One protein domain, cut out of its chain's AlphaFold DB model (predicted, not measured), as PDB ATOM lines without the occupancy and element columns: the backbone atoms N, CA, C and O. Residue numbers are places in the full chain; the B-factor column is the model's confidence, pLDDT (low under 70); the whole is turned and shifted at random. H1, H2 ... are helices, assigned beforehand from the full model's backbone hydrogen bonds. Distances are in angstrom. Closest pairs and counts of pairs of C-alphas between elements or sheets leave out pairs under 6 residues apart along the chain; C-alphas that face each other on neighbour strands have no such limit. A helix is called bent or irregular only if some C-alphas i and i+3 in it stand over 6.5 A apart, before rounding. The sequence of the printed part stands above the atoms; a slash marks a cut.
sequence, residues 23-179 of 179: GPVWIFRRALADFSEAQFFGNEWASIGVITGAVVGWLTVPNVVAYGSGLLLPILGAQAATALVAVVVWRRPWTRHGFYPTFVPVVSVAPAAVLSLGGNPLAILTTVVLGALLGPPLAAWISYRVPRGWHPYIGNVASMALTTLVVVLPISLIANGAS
ATOM      1  N   GLY A  23     -11.386  30.432  31.703       88.00
ATOM      2  CA  GLY A  23     -10.021  30.759  31.334       88.00
ATOM      3  C   GLY A  23      -9.595  32.113  31.890       88.00
ATOM      4  O   GLY A  23     -10.371  32.775  32.582       88.00
ATOM      5  N   PRO A  24      -8.376  32.567  31.564       91.62
ATOM      6  CA  PRO A  24      -7.820  33.797  32.123       91.62
ATOM      7  C   PRO A  24      -8.731  35.018  31.939       91.62
ATOM      8  O   PRO A  24      -8.990  35.737  32.895       91.62
ATOM      9  N   VAL A  25      -9.302  35.208  30.743       93.06
ATOM     10  CA  VAL A  25     -10.219  36.329  30.456       93.06
ATOM     11  C   VAL A  25     -11.462  36.288  31.347       93.06
ATOM     12  O   VAL A  25     -11.877  37.320  31.869       93.06
ATOM     13  N   TRP A  26     -12.038  35.102  31.559       93.19
ATOM     14  CA  TRP A  26     -13.184  34.939  32.451       93.19
ATOM     15  C   TRP A  26     -12.815  35.280  33.896       93.19
ATOM     16  O   TRP A  26     -13.574  35.977  34.562       93.19
ATOM     17  N   ILE A  27     -11.633  34.857  34.360       94.75
ATOM     18  CA  ILE A  27     -11.140  35.157  35.711       94.75
ATOM     19  C   ILE A  27     -11.042  36.669  35.918       94.75
ATOM     20  O   ILE A  27     -11.562  37.173  36.908       94.75
ATOM     21  N   PHE A  28     -10.430  37.400  34.981       95.25
ATOM     22  CA  PHE A  28     -10.304  38.856  35.090       95.25
ATOM     23  C   PHE A  28     -11.659  39.559  35.068       95.25
ATOM     24  O   PHE A  28     -11.915  40.422  35.904       95.25
ATOM     25  N   ARG A  29     -12.551  39.163  34.154       94.56
ATOM     26  CA  ARG A  29     -13.909  39.716  34.086       94.56
ATOM     27  C   ARG A  29     -14.691  39.462  35.370       94.56
ATOM     28  O   ARG A  29     -15.325  40.371  35.892       94.56
ATOM     29  N   ARG A  30     -14.599  38.249  35.914       94.25
ATOM     30  CA  ARG A  30     -15.280  37.871  37.152       94.25
ATOM     31  C   ARG A  30     -14.701  38.587  38.372       94.25
ATOM     32  O   ARG A  30     -15.464  39.081  39.192       94.25
ATOM     33  N   ALA A  31     -13.378  38.702  38.465       96.06
ATOM     34  CA  ALA A  31     -12.722  39.461  39.528       96.06
ATOM     35  C   ALA A  31     -13.091  40.952  39.472       96.06
ATOM     36  O   ALA A  31     -13.281  41.578  40.510       96.06
ATOM     37  N   LEU A  32     -13.250  41.517  38.270       95.88
ATOM     38  CA  LEU A  32     -13.762  42.874  38.109       95.88
ATOM     39  C   LEU A  32     -15.232  42.964  38.539       95.88
ATOM     40  O   LEU A  32     -15.587  43.873  39.281       95.88
ATOM     41  N   ALA A  33     -16.079  42.012  38.142       94.75
ATOM     42  CA  ALA A  33     -17.490  41.962  38.537       94.75
ATOM     43  C   ALA A  33     -17.697  41.871  40.065       94.75
ATOM     44  O   ALA A  33     -18.656  42.448  40.571       94.75
ATOM     45  N   ASP A  34     -16.782  41.240  40.812       94.88
ATOM     46  CA  ASP A  34     -16.880  41.116  42.279       94.88
ATOM     47  C   ASP A  34     -17.003  42.476  43.002       94.88
ATOM     48  O   ASP A  34     -17.673  42.561  44.029       94.88
ATOM     49  N   PHE A  35     -16.438  43.562  42.460       94.75
ATOM     50  CA  PHE A  35     -16.536  44.906  43.062       94.75
ATOM     51  C   PHE A  35     -17.958  45.471  43.106       94.75
ATOM     52  O   PHE A  35     -18.241  46.356  43.911       94.75
ATOM     53  N   SER A  36     -18.843  44.980  42.242       92.88
ATOM     54  CA  SER A  36     -20.222  45.442  42.123       92.88
ATOM     55  C   SER A  36     -21.236  44.354  42.464       92.88
ATOM     56  O   SER A  36     -22.436  44.578  42.340       92.88
ATOM     57  N   GLU A  37     -20.795  43.181  42.921       90.31
ATOM     58  CA  GLU A  37     -21.684  42.061  43.242       90.31
ATOM     59  C   GLU A  37     -22.719  42.436  44.307       90.31
ATOM     60  O   GLU A  37     -23.899  42.119  44.185       90.31
ATOM     61  N   ALA A  38     -22.272  43.178  45.321       83.25
ATOM     62  CA  ALA A  38     -23.094  43.618  46.436       83.25
ATOM     63  C   ALA A  38     -24.215  44.585  46.021       83.25
ATOM     64  O   ALA A  38     -25.326  44.488  46.538       83.25
ATOM     65  N   GLN A  39     -23.920  45.534  45.125       81.69
ATOM     66  CA  GLN A  39     -24.845  46.619  44.774       81.69
ATOM     67  C   GLN A  39     -25.567  46.409  43.433       81.69
ATOM     68  O   GLN A  39     -26.679  46.900  43.259       81.69
ATOM     69  N   PHE A  40     -24.942  45.705  42.487       82.19
ATOM     70  CA  PHE A  40     -25.352  45.642  41.080       82.19
ATOM     71  C   PHE A  40     -25.336  44.221  40.492       82.19
ATOM     72  O   PHE A  40     -25.300  44.073  39.271       82.19
ATOM     73  N   PHE A  41     -25.374  43.176  41.327       83.06
ATOM     74  CA  PHE A  41     -25.455  41.772  40.888       83.06
ATOM     75  C   PHE A  41     -24.319  41.325  39.948       83.06
ATOM     76  O   PHE A  41     -24.519  40.463  39.095       83.06
ATOM     77  N   GLY A  42     -23.128  41.912  40.094       81.69
ATOM     78  CA  GLY A  42     -21.917  41.405  39.452       81.69
ATOM     79  C   GLY A  42     -21.767  41.835  38.005       81.69
ATOM     80  O   GLY A  42     -21.859  41.013  37.096       81.69
ATOM     81  N   ASN A  43     -21.494  43.121  37.789       91.75
ATOM     82  CA  ASN A  43     -21.369  43.709  36.461       91.75
ATOM     83  C   ASN A  43     -20.042  44.464  36.302       91.75
ATOM     84  O   ASN A  43     -19.710  45.349  37.088       91.75
ATOM     85  N   GLU A  44     -19.287  44.160  35.248       92.81
ATOM     86  CA  GLU A  44     -17.961  44.746  35.050       92.81
ATOM     87  C   GLU A  44     -18.011  46.263  34.818       92.81
ATOM     88  O   GLU A  44     -17.152  46.989  35.315       92.81
ATOM     89  N   TRP A  45     -19.032  46.763  34.118       93.88
ATOM     90  CA  TRP A  45     -19.212  48.198  33.877       93.88
ATOM     91  C   TRP A  45     -19.597  48.948  35.144       93.88
ATOM     92  O   TRP A  45     -19.074  50.033  35.395       93.88
ATOM     93  N   ALA A  46     -20.466  48.359  35.968       92.81
ATOM     94  CA  ALA A  46     -20.797  48.922  37.270       92.81
ATOM     95  C   ALA A  46     -19.550  48.998  38.160       92.81
ATOM     96  O   ALA A  46     -19.304  50.025  38.788       92.81
ATOM     97  N   SER A  47     -18.713  47.956  38.150       94.56
ATOM     98  CA  SER A  47     -17.438  47.947  38.870       94.56
ATOM     99  C   SER A  47     -16.482  49.035  38.387       94.56
ATOM    100  O   SER A  47     -15.899  49.735  39.213       94.56
ATOM    101  N   ILE A  48     -16.352  49.228  37.068       96.00
ATOM    102  CA  ILE A  48     -15.570  50.337  36.501       96.00
ATOM    103  C   ILE A  48     -16.124  51.669  37.007       96.00
ATOM    104  O   ILE A  48     -15.362  52.477  37.524       96.00
ATOM    105  N   GLY A  49     -17.441  51.876  36.941       96.25
ATOM    106  CA  GLY A  49     -18.083  53.093  37.438       96.25
ATOM    107  C   GLY A  49     -17.803  53.362  38.919       96.25
ATOM    108  O   GLY A  49     -17.466  54.488  39.280       96.25
ATOM    109  N   VAL A  50     -17.871  52.334  39.772       94.38
ATOM    110  CA  VAL A  50     -17.566  52.439  41.211       94.38
ATOM    111  C   VAL A  50     -16.098  52.800  41.442       94.38
ATOM    112  O   VAL A  50     -15.811  53.728  42.198       94.38
ATOM    113  N   ILE A  51     -15.167  52.108  40.782       95.94
ATOM    114  CA  ILE A  51     -13.726  52.360  40.928       95.94
ATOM    115  C   ILE A  51     -13.378  53.759  40.408       95.94
ATOM    116  O   ILE A  51     -12.698  54.519  41.095       95.94
ATOM    117  N   THR A  52     -13.882  54.136  39.232       96.56
ATOM    118  CA  THR A  52     -13.688  55.473  38.662       96.56
ATOM    119  C   THR A  52     -14.275  56.545  39.571       96.56
ATOM    120  O   THR A  52     -13.598  57.530  39.842       96.56
ATOM    121  N   GLY A  53     -15.485  56.348  40.101       95.44
ATOM    122  CA  GLY A  53     -16.100  57.275  41.051       95.44
ATOM    123  C   GLY A  53     -15.257  57.463  42.314       95.44
ATOM    124  O   GLY A  53     -15.031  58.598  42.735       95.44
ATOM    125  N   ALA A  54     -14.718  56.376  42.874       94.88
ATOM    126  CA  ALA A  54     -13.826  56.435  44.030       94.88
ATOM    127  C   ALA A  54     -12.520  57.189  43.724       94.88
ATOM    128  O   ALA A  54     -12.089  58.022  44.521       94.88
ATOM    129  N   VAL A  55     -11.910  56.946  42.558       95.75
ATOM    130  CA  VAL A  55     -10.681  57.635  42.127       95.75
ATOM    131  C   VAL A  55     -10.937  59.120  41.867       95.75
ATOM    132  O   VAL A  55     -10.165  59.953  42.327       95.75
ATOM    133  N   VAL A  56     -12.029  59.479  41.188       96.44
ATOM    134  CA  VAL A  56     -12.403  60.884  40.963       96.44
ATOM    135  C   VAL A  56     -12.665  61.594  42.293       96.44
ATOM    136  O   VAL A  56     -12.175  62.703  42.501       96.44
ATOM    137  N   GLY A  57     -13.378  60.947  43.219       94.69
ATOM    138  CA  GLY A  57     -13.584  61.465  44.572       94.69
ATOM    139  C   GLY A  57     -12.263  61.720  45.296       94.69
ATOM    140  O   GLY A  57     -12.060  62.795  45.844       94.69
ATOM    141  N   TRP A  58     -11.322  60.780  45.222       94.88
ATOM    142  CA  TRP A  58      -9.993  60.924  45.818       94.88
ATOM    143  C   TRP A  58      -9.144  62.032  45.186       94.88
ATOM    144  O   TRP A  58      -8.479  62.776  45.898       94.88
ATOM    145  N   LEU A  59      -9.179  62.182  43.861       95.12
ATOM    146  CA  LEU A  59      -8.422  63.228  43.167       95.12
ATOM    147  C   LEU A  59      -8.988  64.632  43.418       95.12
ATOM    148  O   LEU A  59      -8.245  65.608  43.356       95.12
ATOM    149  N   THR A  60     -10.291  64.743  43.687       95.25
ATOM    150  CA  THR A  60     -10.957  66.031  43.944       95.25
ATOM    151  C   THR A  60     -10.911  66.418  45.418       95.25
ATOM    152  O   THR A  60     -10.568  67.550  45.749       95.25
ATOM    153  N   VAL A  61     -11.229  65.479  46.311       94.06
ATOM    154  CA  VAL A  61     -11.203  65.654  47.765       94.06
ATOM    155  C   VAL A  61     -10.587  64.394  48.389       94.06
ATOM    156  O   VAL A  61     -11.310  63.449  48.705       94.06
ATOM    157  N   PRO A  62      -9.260  64.362  48.625       86.31
ATOM    158  CA  PRO A  62      -8.546  63.147  49.043       86.31
ATOM    159  C   PRO A  62      -9.120  62.431  50.268       86.31
ATOM    160  O   PRO A  62      -9.018  61.209  50.374       86.31
ATOM    161  N   ASN A  63      -9.774  63.173  51.163       90.25
ATOM    162  CA  ASN A  63     -10.300  62.641  52.416       90.25
ATOM    163  C   ASN A  63     -11.746  62.111  52.319       90.25
ATOM    164  O   ASN A  63     -12.270  61.616  53.312       90.25
ATOM    165  N   VAL A  64     -12.408  62.215  51.157       90.25
ATOM    166  CA  VAL A  64     -13.819  61.808  50.990       90.25
ATOM    167  C   VAL A  64     -14.002  60.289  50.902       90.25
ATOM    168  O   VAL A  64     -15.080  59.765  51.172       90.25
ATOM    169  N   VAL A  65     -12.944  59.566  50.538       91.62
ATOM    170  CA  VAL A  65     -12.932  58.105  50.397       91.62
ATOM    171  C   VAL A  65     -12.070  57.451  51.471       91.62
ATOM    172  O   VAL A  65     -11.268  58.112  52.129       91.62
ATOM    173  N   ALA A  66     -12.205  56.128  51.627       91.25
ATOM    174  CA  ALA A  66     -11.351  55.325  52.507       91.25
ATOM    175  C   ALA A  66     -11.268  55.872  53.949       91.25
ATOM    176  O   ALA A  66     -10.200  55.856  54.560       91.25
ATOM    177  N   TYR A  67     -12.380  56.403  54.471       91.19
ATOM    178  CA  TYR A  67     -12.462  57.052  55.788       91.19
ATOM    179  C   TYR A  67     -11.448  58.191  56.007       91.19
ATOM    180  O   TYR A  67     -11.063  58.467  57.139       91.19
ATOM    181  N   GLY A  68     -10.967  58.829  54.937       91.44
ATOM    182  CA  GLY A  68      -9.943  59.868  55.020       91.44
ATOM    183  C   GLY A  68      -8.539  59.364  55.371       91.44
ATOM    184  O   GLY A  68      -7.660  60.168  55.652       91.44
ATOM    185  N   SER A  69      -8.301  58.049  55.333       91.00
ATOM    186  CA  SER A  69      -7.015  57.436  55.708       91.00
ATOM    187  C   SER A  69      -5.866  57.699  54.728       91.00
ATOM    188  O   SER A  69      -4.717  57.398  55.035       91.00
ATOM    189  N   GLY A  70      -6.158  58.179  53.515       91.31
ATOM    190  CA  GLY A  70      -5.176  58.266  52.430       91.31
ATOM    191  C   GLY A  70      -4.782  56.909  51.820       91.31
ATOM    192  O   GLY A  70      -3.941  56.864  50.928       91.31
ATOM    193  N   LEU A  71      -5.407  55.801  52.241       93.19
ATOM    194  CA  LEU A  71      -5.050  54.437  51.829       93.19
ATOM    195  C   LEU A  71      -5.886  53.895  50.657       93.19
ATOM    196  O   LEU A  71      -5.984  52.680  50.491       93.19
ATOM    197  N   LEU A  72      -6.476  54.757  49.815       94.62
ATOM    198  CA  LEU A  72      -7.335  54.297  48.714       94.62
ATOM    199  C   LEU A  72      -6.611  53.308  47.784       94.62
ATOM    200  O   LEU A  72      -7.146  52.239  47.504       94.62
ATOM    201  N   LEU A  73      -5.412  53.646  47.299       93.75
ATOM    202  CA  LEU A  73      -4.694  52.785  46.350       93.75
ATOM    203  C   LEU A  73      -4.298  51.431  46.969       93.75
ATOM    204  O   LEU A  73      -4.564  50.409  46.335       93.75
ATOM    205  N   PRO A  74      -3.749  51.375  48.202       95.06
ATOM    206  CA  PRO A  74      -3.568  50.112  48.914       95.06
ATOM    207  C   PRO A  74      -4.858  49.297  49.075       95.06
ATOM    208  O   PRO A  74      -4.830  48.088  48.855       95.06
ATOM    209  N   ILE A  75      -5.992  49.940  49.392       96.62
ATOM    210  CA  ILE A  75      -7.297  49.266  49.487       96.62
ATOM    211  C   ILE A  75      -7.674  48.656  48.136       96.62
ATOM    212  O   ILE A  75      -7.914  47.454  48.071       96.62
ATOM    213  N   LEU A  76      -7.663  49.435  47.052       96.50
ATOM    214  CA  LEU A  76      -8.016  48.940  45.716       96.50
ATOM    215  C   LEU A  76      -7.098  47.795  45.267       96.50
ATOM    216  O   LEU A  76      -7.574  46.803  44.715       96.50
ATOM    217  N   GLY A  77      -5.795  47.892  45.550       95.81
ATOM    218  CA  GLY A  77      -4.830  46.830  45.268       95.81
ATOM    219  C   GLY A  77      -5.119  45.547  46.053       95.81
ATOM    220  O   GLY A  77      -5.157  44.462  45.471       95.81
ATOM    221  N   ALA A  78      -5.395  45.662  47.355       97.00
ATOM    222  CA  ALA A  78      -5.768  44.531  48.200       97.00
ATOM    223  C   ALA A  78      -7.094  43.896  47.755       97.00
ATOM    224  O   ALA A  78      -7.202  42.671  47.693       97.00
ATOM    225  N   GLN A  79      -8.089  44.706  47.391       97.50
ATOM    226  CA  GLN A  79      -9.371  44.241  46.864       97.50
ATOM    227  C   GLN A  79      -9.197  43.476  45.549       97.50
ATOM    228  O   GLN A  79      -9.723  42.372  45.415       97.50
ATOM    229  N   ALA A  80      -8.398  44.003  44.616       97.31
ATOM    230  CA  ALA A  80      -8.107  43.341  43.347       97.31
ATOM    231  C   ALA A  80      -7.368  42.009  43.551       97.31
ATOM    232  O   ALA A  80      -7.747  40.995  42.962       97.31
ATOM    233  N   ALA A  81      -6.360  41.979  44.430       97.25
ATOM    234  CA  ALA A  81      -5.648  40.751  44.778       97.25
ATOM    235  C   ALA A  81      -6.591  39.708  45.401       97.25
ATOM    236  O   ALA A  81      -6.587  38.544  45.002       97.25
ATOM    237  N   THR A  82      -7.450  40.138  46.328       98.06
ATOM    238  CA  THR A  82      -8.456  39.283  46.971       98.06
ATOM    239  C   THR A  82      -9.425  38.696  45.952       98.06
ATOM    240  O   THR A  82      -9.669  37.491  45.978       98.06
ATOM    241  N   ALA A  83      -9.941  39.521  45.036       97.44
ATOM    242  CA  ALA A  83     -10.867  39.094  43.994       97.44
ATOM    243  C   ALA A  83     -10.223  38.042  43.084       97.44
ATOM    244  O   ALA A  83     -10.794  36.979  42.853       97.44
ATOM    245  N   LEU A  84      -8.987  38.281  42.632       97.75
ATOM    246  CA  LEU A  84      -8.251  37.323  41.807       97.75
ATOM    247  C   LEU A  84      -8.026  35.995  42.536       97.75
ATOM    248  O   LEU A  84      -8.305  34.939  41.970       97.75
ATOM    249  N   VAL A  85      -7.570  36.024  43.793       98.00
ATOM    250  CA  VAL A  85      -7.352  34.803  44.585       98.00
ATOM    251  C   VAL A  85      -8.668  34.053  44.790       98.00
ATOM    252  O   VAL A  85      -8.737  32.855  44.509       98.00
ATOM    253  N   ALA A  86      -9.728  34.744  45.220       97.25
ATOM    254  CA  ALA A  86     -11.027  34.133  45.472       97.25
ATOM    255  C   ALA A  86     -11.604  33.498  44.199       97.25
ATOM    256  O   ALA A  86     -12.016  32.338  44.221       97.25
ATOM    257  N   VAL A  87     -11.572  34.205  43.068       96.56
ATOM    258  CA  VAL A  87     -12.068  33.690  41.786       96.56
ATOM    259  C   VAL A  87     -11.232  32.510  41.299       96.56
ATOM    260  O   VAL A  87     -11.794  31.492  40.902       96.56
ATOM    261  N   VAL A  88      -9.898  32.587  41.357       96.44
ATOM    262  CA  VAL A  88      -9.024  31.487  40.921       96.44
ATOM    263  C   VAL A  88      -9.277  30.229  41.745       96.44
ATOM    264  O   VAL A  88      -9.435  29.150  41.165       96.44
ATOM    265  N   VAL A  89      -9.336  30.349  43.072       97.06
ATOM    266  CA  VAL A  89      -9.531  29.209  43.980       97.06
ATOM    267  C   VAL A  89     -10.935  28.623  43.821       97.06
ATOM    268  O   VAL A  89     -11.091  27.410  43.666       97.06
ATOM    269  N   TRP A  90     -11.960  29.477  43.787       95.44
ATOM    270  CA  TRP A  90     -13.360  29.058  43.853       95.44
ATOM    271  C   TRP A  90     -14.068  28.975  42.493       95.44
ATOM    272  O   TRP A  90     -15.275  28.730  42.441       95.44
ATOM    273  N   ARG A  91     -13.329  29.064  41.377       92.31
ATOM    274  CA  ARG A  91     -13.887  28.926  40.017       92.31
ATOM    275  C   ARG A  91     -14.672  27.635  39.803       92.31
ATOM    276  O   ARG A  91     -15.668  27.647  39.097       92.31
ATOM    277  N   ARG A  92     -14.231  26.514  40.391       88.56
ATOM    278  CA  ARG A  92     -14.872  25.200  40.202       88.56
ATOM    279  C   ARG A  92     -16.249  25.143  40.880       88.56
ATOM    280  O   ARG A  92     -17.207  24.792  40.194       88.56
ATOM    281  N   PRO A  93     -16.391  25.491  42.176       87.69
ATOM    282  CA  PRO A  93     -17.708  25.646  42.796       87.69
ATOM    283  C   PRO A  93     -18.594  26.667  42.089       87.69
ATOM    284  O   PRO A  93     -19.773  26.388  41.904       87.69
ATOM    285  N   TRP A  94     -18.026  27.781  41.617       88.38
ATOM    286  CA  TRP A  94     -18.766  28.745  40.805       88.38
ATOM    287  C   TRP A  94     -19.386  28.087  39.564       88.38
ATOM    288  O   TRP A  94     -20.593  28.177  39.370       88.38
ATOM    289  N   THR A  95     -18.600  27.371  38.747       86.12
ATOM    290  CA  THR A  95     -19.119  26.688  37.545       86.12
ATOM    291  C   THR A  95     -20.208  25.670  37.880       86.12
ATOM    292  O   THR A  95     -21.168  25.533  37.133       86.12
ATOM    293  N   ARG A  96     -20.066  24.949  38.999       82.94
ATOM    294  CA  ARG A  96     -21.014  23.899  39.406       82.94
ATOM    295  C   ARG A  96     -22.343  24.443  39.918       82.94
ATOM    296  O   ARG A  96     -23.360  23.784  39.742       82.94
ATOM    297  N   HIS A  97     -22.328  25.589  40.591       79.19
ATOM    298  CA  HIS A  97     -23.503  26.133  41.276       79.19
ATOM    299  C   HIS A  97     -24.087  27.376  40.590       79.19
ATOM    300  O   HIS A  97     -25.080  27.918  41.063       79.19
ATOM    301  N   GLY A  98     -23.468  27.860  39.509       81.81
ATOM    302  CA  GLY A  98     -23.849  29.087  38.800       81.81
ATOM    303  C   GLY A  98     -23.450  30.378  39.526       81.81
ATOM    304  O   GLY A  98     -23.240  31.401  38.881       81.81
ATOM    305  N   PHE A  99     -23.287  30.322  40.850       86.56
ATOM    306  CA  PHE A  99     -22.862  31.427  41.699       86.56
ATOM    307  C   PHE A  99     -22.034  30.915  42.883       86.56
ATOM    308  O   PHE A  99     -22.330  29.869  43.467       86.56
ATOM    309  N   TYR A 100     -21.014  31.676  43.273       91.50
ATOM    310  CA  TYR A 100     -20.266  31.441  44.505       91.50
ATOM    311  C   TYR A 100     -19.790  32.773  45.093       91.50
ATOM    312  O   TYR A 100     -19.269  33.584  44.348       91.50
ATOM    313  N   PRO A 101     -19.918  33.045  46.398       93.25
ATOM    314  CA  PRO A 101     -19.747  34.399  46.937       93.25
ATOM    315  C   PRO A 101     -18.268  34.842  47.063       93.25
ATOM    316  O   PRO A 101     -17.771  35.097  48.158       93.25
ATOM    317  N   THR A 102     -17.553  34.953  45.938       95.81
ATOM    318  CA  THR A 102     -16.131  35.347  45.836       95.81
ATOM    319  C   THR A 102     -15.882  36.807  46.188       95.81
ATOM    320  O   THR A 102     -14.818  37.134  46.707       95.81
ATOM    321  N   PHE A 103     -16.892  37.661  46.014       96.31
ATOM    322  CA  PHE A 103     -16.848  39.077  46.373       96.31
ATOM    323  C   PHE A 103     -16.819  39.348  47.884       96.31
ATOM    324  O   PHE A 103     -16.404  40.423  48.305       96.31
ATOM    325  N   VAL A 104     -17.272  38.401  48.716       97.19
ATOM    326  CA  VAL A 104     -17.393  38.578  50.176       97.19
ATOM    327  C   VAL A 104     -16.114  39.141  50.802       97.19
ATOM    328  O   VAL A 104     -16.183  40.212  51.401       97.19
ATOM    329  N   PRO A 105     -14.940  38.509  50.627       97.31
ATOM    330  CA  PRO A 105     -13.689  39.028  51.175       97.31
ATOM    331  C   PRO A 105     -13.194  40.314  50.487       97.31
ATOM    332  O   PRO A 105     -12.407  41.042  51.091       97.31
ATOM    333  N   VAL A 106     -13.656  40.628  49.269       97.19
ATOM    334  CA  VAL A 106     -13.294  41.855  48.526       97.19
ATOM    335  C   VAL A 106     -13.881  43.091  49.202       97.19
ATOM    336  O   VAL A 106     -13.223  44.123  49.299       97.19
ATOM    337  N   VAL A 107     -15.112  43.002  49.700       94.94
ATOM    338  CA  VAL A 107     -15.801  44.140  50.332       94.94
ATOM    339  C   VAL A 107     -15.665  44.170  51.857       94.94
ATOM    340  O   VAL A 107     -16.060  45.157  52.470       94.94
ATOM    341  N   SER A 108     -15.094  43.128  52.474       96.81
ATOM    342  CA  SER A 108     -14.891  43.054  53.928       96.81
ATOM    343  C   SER A 108     -13.419  42.962  54.329       96.81
ATOM    344  O   SER A 108     -12.831  43.948  54.768       96.81
ATOM    345  N   VAL A 109     -12.806  41.789  54.157       97.50
ATOM    346  CA  VAL A 109     -11.471  41.480  54.682       97.50
ATOM    347  C   VAL A 109     -10.412  42.369  54.044       97.50
ATOM    348  O   VAL A 109      -9.545  42.861  54.753       97.50
ATOM    349  N   ALA A 110     -10.487  42.618  52.736       97.38
ATOM    350  CA  ALA A 110      -9.508  43.438  52.026       97.38
ATOM    351  C   ALA A 110      -9.405  44.888  52.542       97.38
ATOM    352  O   ALA A 110      -8.306  45.282  52.948       97.38
ATOM    353  N   PRO A 111     -10.491  45.688  52.587       96.44
ATOM    354  CA  PRO A 111     -10.414  47.035  53.148       96.44
ATOM    355  C   PRO A 111     -10.083  47.020  54.645       96.44
ATOM    356  O   PRO A 111      -9.278  47.837  55.086       96.44
ATOM    357  N   ALA A 112     -10.628  46.076  55.420       96.75
ATOM    358  CA  ALA A 112     -10.327  45.964  56.846       96.75
ATOM    359  C   ALA A 112      -8.840  45.662  57.105       96.75
ATOM    360  O   ALA A 112      -8.226  46.302  57.952       96.75
ATOM    361  N   ALA A 113      -8.237  44.752  56.336       96.56
ATOM    362  CA  ALA A 113      -6.819  44.420  56.435       96.56
ATOM    363  C   ALA A 113      -5.945  45.656  56.218       96.56
ATOM    364  O   ALA A 113      -5.067  45.939  57.024       96.56
ATOM    365  N   VAL A 114      -6.207  46.419  55.156       96.50
ATOM    366  CA  VAL A 114      -5.417  47.614  54.838       96.50
ATOM    367  C   VAL A 114      -5.588  48.696  55.900       96.50
ATOM    368  O   VAL A 114      -4.602  49.295  56.319       96.50
ATOM    369  N   LEU A 115      -6.812  48.926  56.375       94.88
ATOM    370  CA  LEU A 115      -7.075  49.941  57.397       94.88
ATOM    371  C   LEU A 115      -6.483  49.569  58.765       94.88
ATOM    372  O   LEU A 115      -6.038  50.455  59.487       94.88
ATOM    373  N   SER A 116      -6.451  48.283  59.122       94.25
ATOM    374  CA  SER A 116      -5.928  47.815  60.415       94.25
ATOM    375  C   SER A 116      -4.417  47.565  60.430       94.25
ATOM    376  O   SER A 116      -3.810  47.610  61.501       94.25
ATOM    377  N   LEU A 117      -3.816  47.264  59.274       93.06
ATOM    378  CA  LEU A 117      -2.406  46.857  59.156       93.06
ATOM    379  C   LEU A 117      -1.537  47.879  58.409       93.06
ATOM    380  O   LEU A 117      -0.311  47.767  58.434       93.06
ATOM    381  N   GLY A 118      -2.148  48.864  57.741       84.19
ATOM    382  CA  GLY A 118      -1.482  50.014  57.130       84.19
ATOM    383  C   GLY A 118      -0.273  49.656  56.260       84.19
ATOM    384  O   GLY A 118      -0.414  49.191  55.132       84.19
ATOM    385  N   GLY A 119       0.927  49.920  56.787       75.88
ATOM    386  CA  GLY A 119       2.213  49.788  56.096       75.88
ATOM    387  C   GLY A 119       2.857  48.399  56.132       75.88
ATOM    388  O   GLY A 119       4.007  48.282  55.718       75.88
ATOM    389  N   ASN A 120       2.173  47.358  56.623       90.12
ATOM    390  CA  ASN A 120       2.699  45.989  56.620       90.12
ATOM    391  C   ASN A 120       2.142  45.172  55.432       90.12
ATOM    392  O   ASN A 120       1.126  44.482  55.575       90.12
ATOM    393  N   PRO A 121       2.795  45.203  54.251       89.75
ATOM    394  CA  PRO A 121       2.282  44.544  53.052       89.75
ATOM    395  C   PRO A 121       2.210  43.020  53.194       89.75
ATOM    396  O   PRO A 121       1.325  42.399  52.609       89.75
ATOM    397  N   LEU A 122       3.099  42.407  53.983       92.75
ATOM    398  CA  LEU A 122       3.104  40.958  54.198       92.75
ATOM    399  C   LEU A 122       1.912  40.523  55.055       92.75
ATOM    400  O   LEU A 122       1.227  39.556  54.710       92.75
ATOM    401  N   ALA A 123       1.628  41.250  56.139       93.88
ATOM    402  CA  ALA A 123       0.458  40.990  56.972       93.88
ATOM    403  C   ALA A 123      -0.837  41.208  56.177       93.88
ATOM    404  O   ALA A 123      -1.739  40.372  56.242       93.88
ATOM    405  N   ILE A 124      -0.905  42.266  55.358       95.88
ATOM    406  CA  ILE A 124      -2.042  42.515  54.459       95.88
ATOM    407  C   ILE A 124      -2.217  41.351  53.486       95.88
ATOM    408  O   ILE A 124      -3.308  40.790  53.422       95.88
ATOM    409  N   LEU A 125      -1.156  40.943  52.780       95.31
ATOM    410  CA  LEU A 125      -1.210  39.853  51.804       95.31
ATOM    411  C   LEU A 125      -1.680  38.538  52.444       95.31
ATOM    412  O   LEU A 125      -2.549  37.854  51.907       95.31
ATOM    413  N   THR A 126      -1.147  38.214  53.621       95.25
ATOM    414  CA  THR A 126      -1.542  37.020  54.381       95.25
ATOM    415  C   THR A 126      -3.026  37.071  54.747       95.25
ATOM    416  O   THR A 126      -3.762  36.110  54.524       95.25
ATOM    417  N   THR A 127      -3.484  38.221  55.242       96.00
ATOM    418  CA  THR A 127      -4.875  38.450  55.651       96.00
ATOM    419  C   THR A 127      -5.836  38.313  54.473       96.00
ATOM    420  O   THR A 127      -6.848  37.622  54.585       96.00
ATOM    421  N   VAL A 128      -5.521  38.915  53.321       96.19
ATOM    422  CA  VAL A 128      -6.400  38.844  52.146       96.19
ATOM    423  C   VAL A 128      -6.447  37.458  51.520       96.19
ATOM    424  O   VAL A 128      -7.517  37.029  51.097       96.19
ATOM    425  N   VAL A 129      -5.332  36.718  51.509       97.81
ATOM    426  CA  VAL A 129      -5.318  35.327  51.037       97.81
ATOM    427  C   VAL A 129      -6.172  34.455  51.954       97.81
ATOM    428  O   VAL A 129      -7.042  33.735  51.470       97.81
ATOM    429  N   LEU A 130      -6.003  34.556  53.275       97.62
ATOM    430  CA  LEU A 130      -6.830  33.812  54.231       97.62
ATOM    431  C   LEU A 130      -8.314  34.188  54.116       97.62
ATOM    432  O   LEU A 130      -9.172  33.307  54.087       97.62
ATOM    433  N   GLY A 131      -8.626  35.478  53.970       96.94
ATOM    434  CA  GLY A 131      -9.982  35.955  53.706       96.94
ATOM    435  C   GLY A 131     -10.574  35.372  52.422       96.94
ATOM    436  O   GLY A 131     -11.705  34.889  52.435       96.94
ATOM    437  N   ALA A 132      -9.805  35.348  51.331       97.62
ATOM    438  CA  ALA A 132     -10.207  34.764  50.052       97.62
ATOM    439  C   ALA A 132     -10.480  33.255  50.136       97.62
ATOM    440  O   ALA A 132     -11.356  32.740  49.439       97.62
ATOM    441  N   LEU A 133      -9.759  32.541  51.002       98.00
ATOM    442  CA  LEU A 133      -9.955  31.111  51.233       98.00
ATOM    443  C   LEU A 133     -11.143  30.821  52.162       98.00
ATOM    444  O   LEU A 133     -11.827  29.824  51.968       98.00
ATOM    445  N   LEU A 134     -11.420  31.663  53.157       97.75
ATOM    446  CA  LEU A 134     -12.439  31.374  54.175       97.75
ATOM    447  C   LEU A 134     -13.797  32.032  53.894       97.75
ATOM    448  O   LEU A 134     -14.839  31.430  54.151       97.75
ATOM    449  N   GLY A 135     -13.803  33.248  53.347       97.25
ATOM    450  CA  GLY A 135     -15.008  34.057  53.139       97.25
ATOM    451  C   GLY A 135     -16.043  33.398  52.228       97.25
ATOM    452  O   GLY A 135     -17.187  33.216  52.658       97.25
ATOM    453  N   PRO A 136     -15.666  32.994  51.001       96.44
ATOM    454  CA  PRO A 136     -16.593  32.383  50.055       96.44
ATOM    455  C   PRO A 136     -17.243  31.069  50.547       96.44
ATOM    456  O   PRO A 136     -18.475  30.973  50.508       96.44
ATOM    457  N   PRO A 137     -16.508  30.066  51.076       96.81
ATOM    458  CA  PRO A 137     -17.141  28.845  51.576       96.81
ATOM    459  C   PRO A 137     -18.002  29.080  52.814       96.81
ATOM    460  O   PRO A 137     -19.077  28.484  52.910       96.81
ATOM    461  N   LEU A 138     -17.594  29.966  53.729       96.69
ATOM    462  CA  LEU A 138     -18.408  30.302  54.896       96.69
ATOM    463  C   LEU A 138     -19.716  30.989  54.479       96.69
ATOM    464  O   LEU A 138     -20.788  30.617  54.953       96.69
ATOM    465  N   ALA A 139     -19.646  31.932  53.539       94.75
ATOM    466  CA  ALA A 139     -20.818  32.622  53.012       94.75
ATOM    467  C   ALA A 139     -21.795  31.650  52.350       94.75
ATOM    468  O   ALA A 139     -22.987  31.676  52.662       94.75
ATOM    469  N   ALA A 140     -21.300  30.744  51.502       93.31
ATOM    470  CA  ALA A 140     -22.125  29.703  50.902       93.31
ATOM    471  C   ALA A 140     -22.764  28.813  51.985       93.31
ATOM    472  O   ALA A 140     -23.975  28.603  51.984       93.31
ATOM    473  N   TRP A 141     -21.974  28.346  52.956       94.38
ATOM    474  CA  TRP A 141     -22.426  27.452  54.025       94.38
ATOM    475  C   TRP A 141     -23.539  28.052  54.895       94.38
ATOM    476  O   TRP A 141     -24.508  27.348  55.204       94.38
ATOM    477  N   ILE A 142     -23.428  29.335  55.264       93.44
ATOM    478  CA  ILE A 142     -24.473  30.042  56.019       93.44
ATOM    479  C   ILE A 142     -25.693  30.255  55.124       93.44
ATOM    480  O   ILE A 142     -26.806  29.939  55.533       93.44
ATOM    481  N   SER A 143     -25.491  30.725  53.890       90.44
ATOM    482  CA  SER A 143     -26.577  31.020  52.945       90.44
ATOM    483  C   SER A 143     -27.474  29.808  52.684       90.44
ATOM    484  O   SER A 143     -28.690  29.958  52.603       90.44
ATOM    485  N   TYR A 144     -26.904  28.599  52.628       88.06
ATOM    486  CA  TYR A 144     -27.668  27.353  52.483       88.06
ATOM    487  C   TYR A 144     -28.502  26.969  53.717       88.06
ATOM    488  O   TYR A 144     -29.427  26.170  53.596       88.06
ATOM    489  N   ARG A 145     -28.192  27.508  54.902       91.06
ATOM    490  CA  ARG A 145     -28.893  27.225  56.173       91.06
ATOM    491  C   ARG A 145     -29.910  28.291  56.559       91.06
ATOM    492  O   ARG A 145     -30.652  28.104  57.520       91.06
ATOM    493  N   VAL A 146     -29.939  29.403  55.833       89.75
ATOM    494  CA  VAL A 146     -30.898  30.482  56.059       89.75
ATOM    495  C   VAL A 146     -32.329  29.964  55.801       89.75
ATOM    496  O   VAL A 146     -32.558  29.294  54.788       89.75
ATOM    497  N   PRO A 147     -33.308  30.252  56.688       90.94
ATOM    498  CA  PRO A 147     -34.681  29.778  56.537       90.94
ATOM    499  C   PRO A 147     -35.340  30.169  55.209       90.94
ATOM    500  O   PRO A 147     -35.022  31.183  54.581       90.94
ATOM    501  N   ARG A 148     -36.343  29.385  54.800       83.12
ATOM    502  CA  ARG A 148     -37.158  29.710  53.622       83.12
ATOM    503  C   ARG A 148     -37.851  31.065  53.825       83.12
ATOM    504  O   ARG A 148     -38.371  31.348  54.898       83.12
ATOM    505  N   GLY A 149     -37.831  31.905  52.788       82.75
ATOM    506  CA  GLY A 149     -38.350  33.280  52.825       82.75
ATOM    507  C   GLY A 149     -37.298  34.355  53.120       82.75
ATOM    508  O   GLY A 149     -37.532  35.521  52.825       82.75
ATOM    509  N   TRP A 150     -36.115  33.977  53.609       85.81
ATOM    510  CA  TRP A 150     -35.035  34.914  53.922       85.81
ATOM    511  C   TRP A 150     -34.031  35.005  52.767       85.81
ATOM    512  O   TRP A 150     -33.799  34.027  52.045       85.81
ATOM    513  N   HIS A 151     -33.462  36.192  52.544       87.00
ATOM    514  CA  HIS A 151     -32.563  36.423  51.415       87.00
ATOM    515  C   HIS A 151     -31.170  35.808  51.682       87.00
ATOM    516  O   HIS A 151     -30.594  36.080  52.737       87.00
ATOM    517  N   PRO A 152     -30.579  35.032  50.746       84.38
ATOM    518  CA  PRO A 152     -29.276  34.379  50.946       84.38
ATOM    519  C   PRO A 152     -28.135  35.343  51.290       84.38
ATOM    520  O   PRO A 152     -27.190  34.970  51.970       84.38
ATOM    521  N   TYR A 153     -28.254  36.610  50.890       88.12
ATOM    522  CA  TYR A 153     -27.270  37.657  51.189       88.12
ATOM    523  C   TYR A 153     -26.994  37.855  52.690       88.12
ATOM    524  O   TYR A 153     -25.936  38.352  53.061       88.12
ATOM    525  N   ILE A 154     -27.891  37.391  53.564       91.88
ATOM    526  CA  ILE A 154     -27.652  37.320  55.011       91.88
ATOM    527  C   ILE A 154     -26.421  36.462  55.322       91.88
ATOM    528  O   ILE A 154     -25.606  36.847  56.153       91.88
ATOM    529  N   GLY A 155     -26.236  35.342  54.616       92.81
ATOM    530  CA  GLY A 155     -25.042  34.513  54.754       92.81
ATOM    531  C   GLY A 155     -23.772  35.207  54.263       92.81
ATOM    532  O   GLY A 155     -22.725  35.054  54.885       92.81
ATOM    533  N   ASN A 156     -23.868  36.034  53.217       94.69
ATOM    534  CA  ASN A 156     -22.743  36.839  52.736       94.69
ATOM    535  C   ASN A 156     -22.305  37.851  53.800       94.69
ATOM    536  O   ASN A 156     -21.138  37.861  54.174       94.69
ATOM    537  N   VAL A 157     -23.234  38.646  54.337       95.38
ATOM    538  CA  VAL A 157     -22.927  39.662  55.360       95.38
ATOM    539  C   VAL A 157     -22.469  39.019  56.673       95.38
ATOM    540  O   VAL A 157     -21.506  39.483  57.281       95.38
ATOM    541  N   ALA A 158     -23.090  37.912  57.091       96.62
ATOM    542  CA  ALA A 158     -22.638  37.158  58.259       96.62
ATOM    543  C   ALA A 158     -21.204  36.638  58.068       96.62
ATOM    544  O   ALA A 158     -20.373  36.769  58.964       96.62
ATOM    545  N   SER A 159     -20.886  36.110  56.883       97.25
ATOM    546  CA  SER A 159     -19.525  35.689  56.548       97.25
ATOM    547  C   SER A 159     -18.550  36.863  56.514       97.25
ATOM    548  O   SER A 159     -17.451  36.737  57.045       97.25
ATOM    549  N   MET A 160     -18.940  38.023  55.971       97.62
ATOM    550  CA  MET A 160     -18.116  39.237  56.003       97.62
ATOM    551  C   MET A 160     -17.713  39.590  57.436       97.62
ATOM    552  O   MET A 160     -16.530  39.801  57.699       97.62
ATOM    553  N   ALA A 161     -18.674  39.603  58.365       97.31
ATOM    554  CA  ALA A 161     -18.420  39.903  59.772       97.31
ATOM    555  C   ALA A 161     -17.519  38.846  60.430       97.31
ATOM    556  O   ALA A 161     -16.497  39.183  61.026       97.31
ATOM    557  N   LEU A 162     -17.861  37.562  60.280       97.56
ATOM    558  CA  LEU A 162     -17.132  36.459  60.909       97.56
ATOM    559  C   LEU A 162     -15.707  36.318  60.371       97.56
ATOM    560  O   LEU A 162     -14.775  36.144  61.149       97.56
ATOM    561  N   THR A 163     -15.507  36.414  59.058       96.50
ATOM    562  CA  THR A 163     -14.165  36.312  58.469       96.50
ATOM    563  C   THR A 163     -13.294  37.507  58.807       96.50
ATOM    564  O   THR A 163     -12.120  37.325  59.110       96.50
ATOM    565  N   THR A 164     -13.857  38.715  58.854       95.75
ATOM    566  CA  THR A 164     -13.116  39.889  59.328       95.75
ATOM    567  C   THR A 164     -12.691  39.697  60.785       95.75
ATOM    568  O   THR A 164     -11.522  39.887  61.110       95.75
ATOM    569  N   LEU A 165     -13.601  39.227  61.645       96.19
ATOM    570  CA  LEU A 165     -13.309  38.957  63.052       96.19
ATOM    571  C   LEU A 165     -12.246  37.865  63.240       96.19
ATOM    572  O   LEU A 165     -11.368  38.010  64.075       96.19
ATOM    573  N   VAL A 166     -12.314  36.767  62.489       96.50
ATOM    574  CA  VAL A 166     -11.420  35.613  62.688       96.50
ATOM    575  C   VAL A 166     -10.066  35.797  62.002       96.50
ATOM    576  O   VAL A 166      -9.082  35.216  62.449       96.50
ATOM    577  N   VAL A 167      -9.986  36.592  60.933       96.12
ATOM    578  CA  VAL A 167      -8.749  36.759  60.156       96.12
ATOM    579  C   VAL A 167      -8.057  38.082  60.477       96.12
ATOM    580  O   VAL A 167      -6.884  38.080  60.841       96.12
ATOM    581  N   VAL A 168      -8.762  39.213  60.370       95.31
ATOM    582  CA  VAL A 168      -8.140  40.540  60.511       95.31
ATOM    583  C   VAL A 168      -7.754  40.807  61.960       95.31
ATOM    584  O   VAL A 168      -6.641  41.264  62.209       95.31
ATOM    585  N   LEU A 169      -8.632  40.495  62.921       93.62
ATOM    586  CA  LEU A 169      -8.379  40.812  64.328       93.62
ATOM    587  C   LEU A 169      -7.133  40.095  64.878       93.62
ATOM    588  O   LEU A 169      -6.261  40.796  65.388       93.62
ATOM    589  N   PRO A 170      -6.956  38.761  64.757       93.81
ATOM    590  CA  PRO A 170      -5.766  38.110  65.302       93.81
ATOM    591  C   PRO A 170      -4.478  38.579  64.628       93.81
ATOM    592  O   PRO A 170      -3.491  38.829  65.312       93.81
ATOM    593  N   ILE A 171      -4.487  38.749  63.300       94.06
ATOM    594  CA  ILE A 171      -3.304  39.219  62.566       94.06
ATOM    595  C   ILE A 171      -2.958  40.651  62.973       94.06
ATOM    596  O   ILE A 171      -1.786  40.952  63.175       94.06
ATOM    597  N   SER A 172      -3.956  41.518  63.153       91.25
ATOM    598  CA  SER A 172      -3.747  42.885  63.631       91.25
ATOM    599  C   SER A 172      -3.194  42.921  65.051       91.25
ATOM    600  O   SER A 172      -2.246  43.660  65.297       91.25
ATOM    601  N   LEU A 173      -3.703  42.090  65.964       90.44
ATOM    602  CA  LEU A 173      -3.173  42.000  67.328       90.44
ATOM    603  C   LEU A 173      -1.713  41.532  67.347       90.44
ATOM    604  O   LEU A 173      -0.906  42.085  68.085       90.44
ATOM    605  N   ILE A 174      -1.360  40.550  66.515       90.00
ATOM    606  CA  ILE A 174       0.018  40.049  66.415       90.00
ATOM    607  C   ILE A 174       0.936  41.103  65.781       90.00
ATOM    608  O   ILE A 174       2.025  41.352  66.286       90.00
ATOM    609  N   ALA A 175       0.507  41.726  64.682       88.12
ATOM    610  CA  ALA A 175       1.328  42.672  63.930       88.12
ATOM    611  C   ALA A 175       1.535  44.004  64.667       88.12
ATOM    612  O   ALA A 175       2.627  44.557  64.595       88.12
ATOM    613  N   ASN A 176       0.515  44.494  65.378       82.31
ATOM    614  CA  ASN A 176       0.557  45.775  66.094       82.31
ATOM    615  C   ASN A 176       0.981  45.626  67.567       82.31
ATOM    616  O   ASN A 176       1.331  46.612  68.201       82.31
ATOM    617  N   GLY A 177       0.927  44.416  68.136       69.62
ATOM    618  CA  GLY A 177       1.448  44.130  69.479       69.62
ATOM    619  C   GLY A 177       2.947  43.813  69.508       69.62
ATOM    620  O   GLY A 177       3.531  43.739  70.584       69.62
ATOM    621  N   ALA A 178       3.566  43.604  68.342       57.25
ATOM    622  CA  ALA A 178       5.000  43.349  68.185       57.25
ATOM    623  C   ALA A 178       5.837  44.627  67.949       57.25
ATOM    624  O   ALA A 178       7.040  44.528  67.702       57.25
ATOM    625  N   SER A 179       5.203  45.801  68.001       47.38
ATOM    626  CA  SER A 179       5.796  47.139  67.851       47.38
ATOM    627  C   SER A 179       5.700  47.927  69.146       47.38
ATOM    628  O   SER A 179       6.692  48.606  69.486       47.38
TER     629      SER A 179
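This is residues 23 to 179 of the 179 residues of an uncharacterized protein of Mycolicibacterium smegmatis (strain MKD8) (UniProt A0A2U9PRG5). H3, H5, H6a and H7 run roughly alongside one another as a bundle, with the short H4 at its core, while H1 crosses H3 on one side and H2 packs on H1 alone. The printed part, 157 residues, is all helix, H1 to H7 in chain order, with no named strand. It is compact, with a radius of gyration of the C-alphas of 15.5 A and spans of 44 by 36 by 33 A.

Begin at H1, residues 24 to 40; residues 44 to 50 alone of H2, residues 44 to 60, touch it, the closest C-alphas being Ala 33 and Glu 44, 4.5 A. H1 touches H3, residues 72 to 97, about perpendicular at 74 degrees, through residues 27 to 34 and 80 to 88 alone; the closest C-alphas, Ala 31 and Ala 83, are 4.8 A apart. H4, residues 104 to 107, touches H3, closest at the C-alphas of Val 106 and Gln 79, 4.9 A. H6, residues 121 to 143, was assigned as one helix by its hydrogen bonds but is bent, with C-alphas 133 and 136 6.9 A apart; its arms H6a, 121 to 133, and H6b, 136 to 143, stand at 44 degrees. H5, residues 109 to 117, and H6a form a hairpin, closest at the C-alphas of Ala 113 and Ile 124, 5.5 A. H6b and H7, residues 153 to 177, form another, closest at the C-alphas of Ser 143 and Gly 155, 4.2 A. Every O i to N i+4 pair is within hydrogen-bond range in H2, H5, H6a and H6b; H1 has 9 of 13, H3 20 of 22, H7 19 of 21, and H4 is too short for one.

Find C-alpha 24 at (-7.820, 33.797, 32.123), where H1 begins; H1 spans 23.0 A, H2 24.1 A and H3 33.3 A. H1 and H3 are irregular: C-alphas 35 and 38 are 7.5 A apart, C-alphas 89 and 92 7.7 A. H7 runs 34.7 A to C-alpha 177 at (1.448, 44.130, 69.479).

The C-alphas of Gly 149 and Ser 179, the two farthest apart, are 48.6 A apart. The printed part has no cut, the link from H2 to H3 is long, and pLDDT is under 70 at residues 177 to 179.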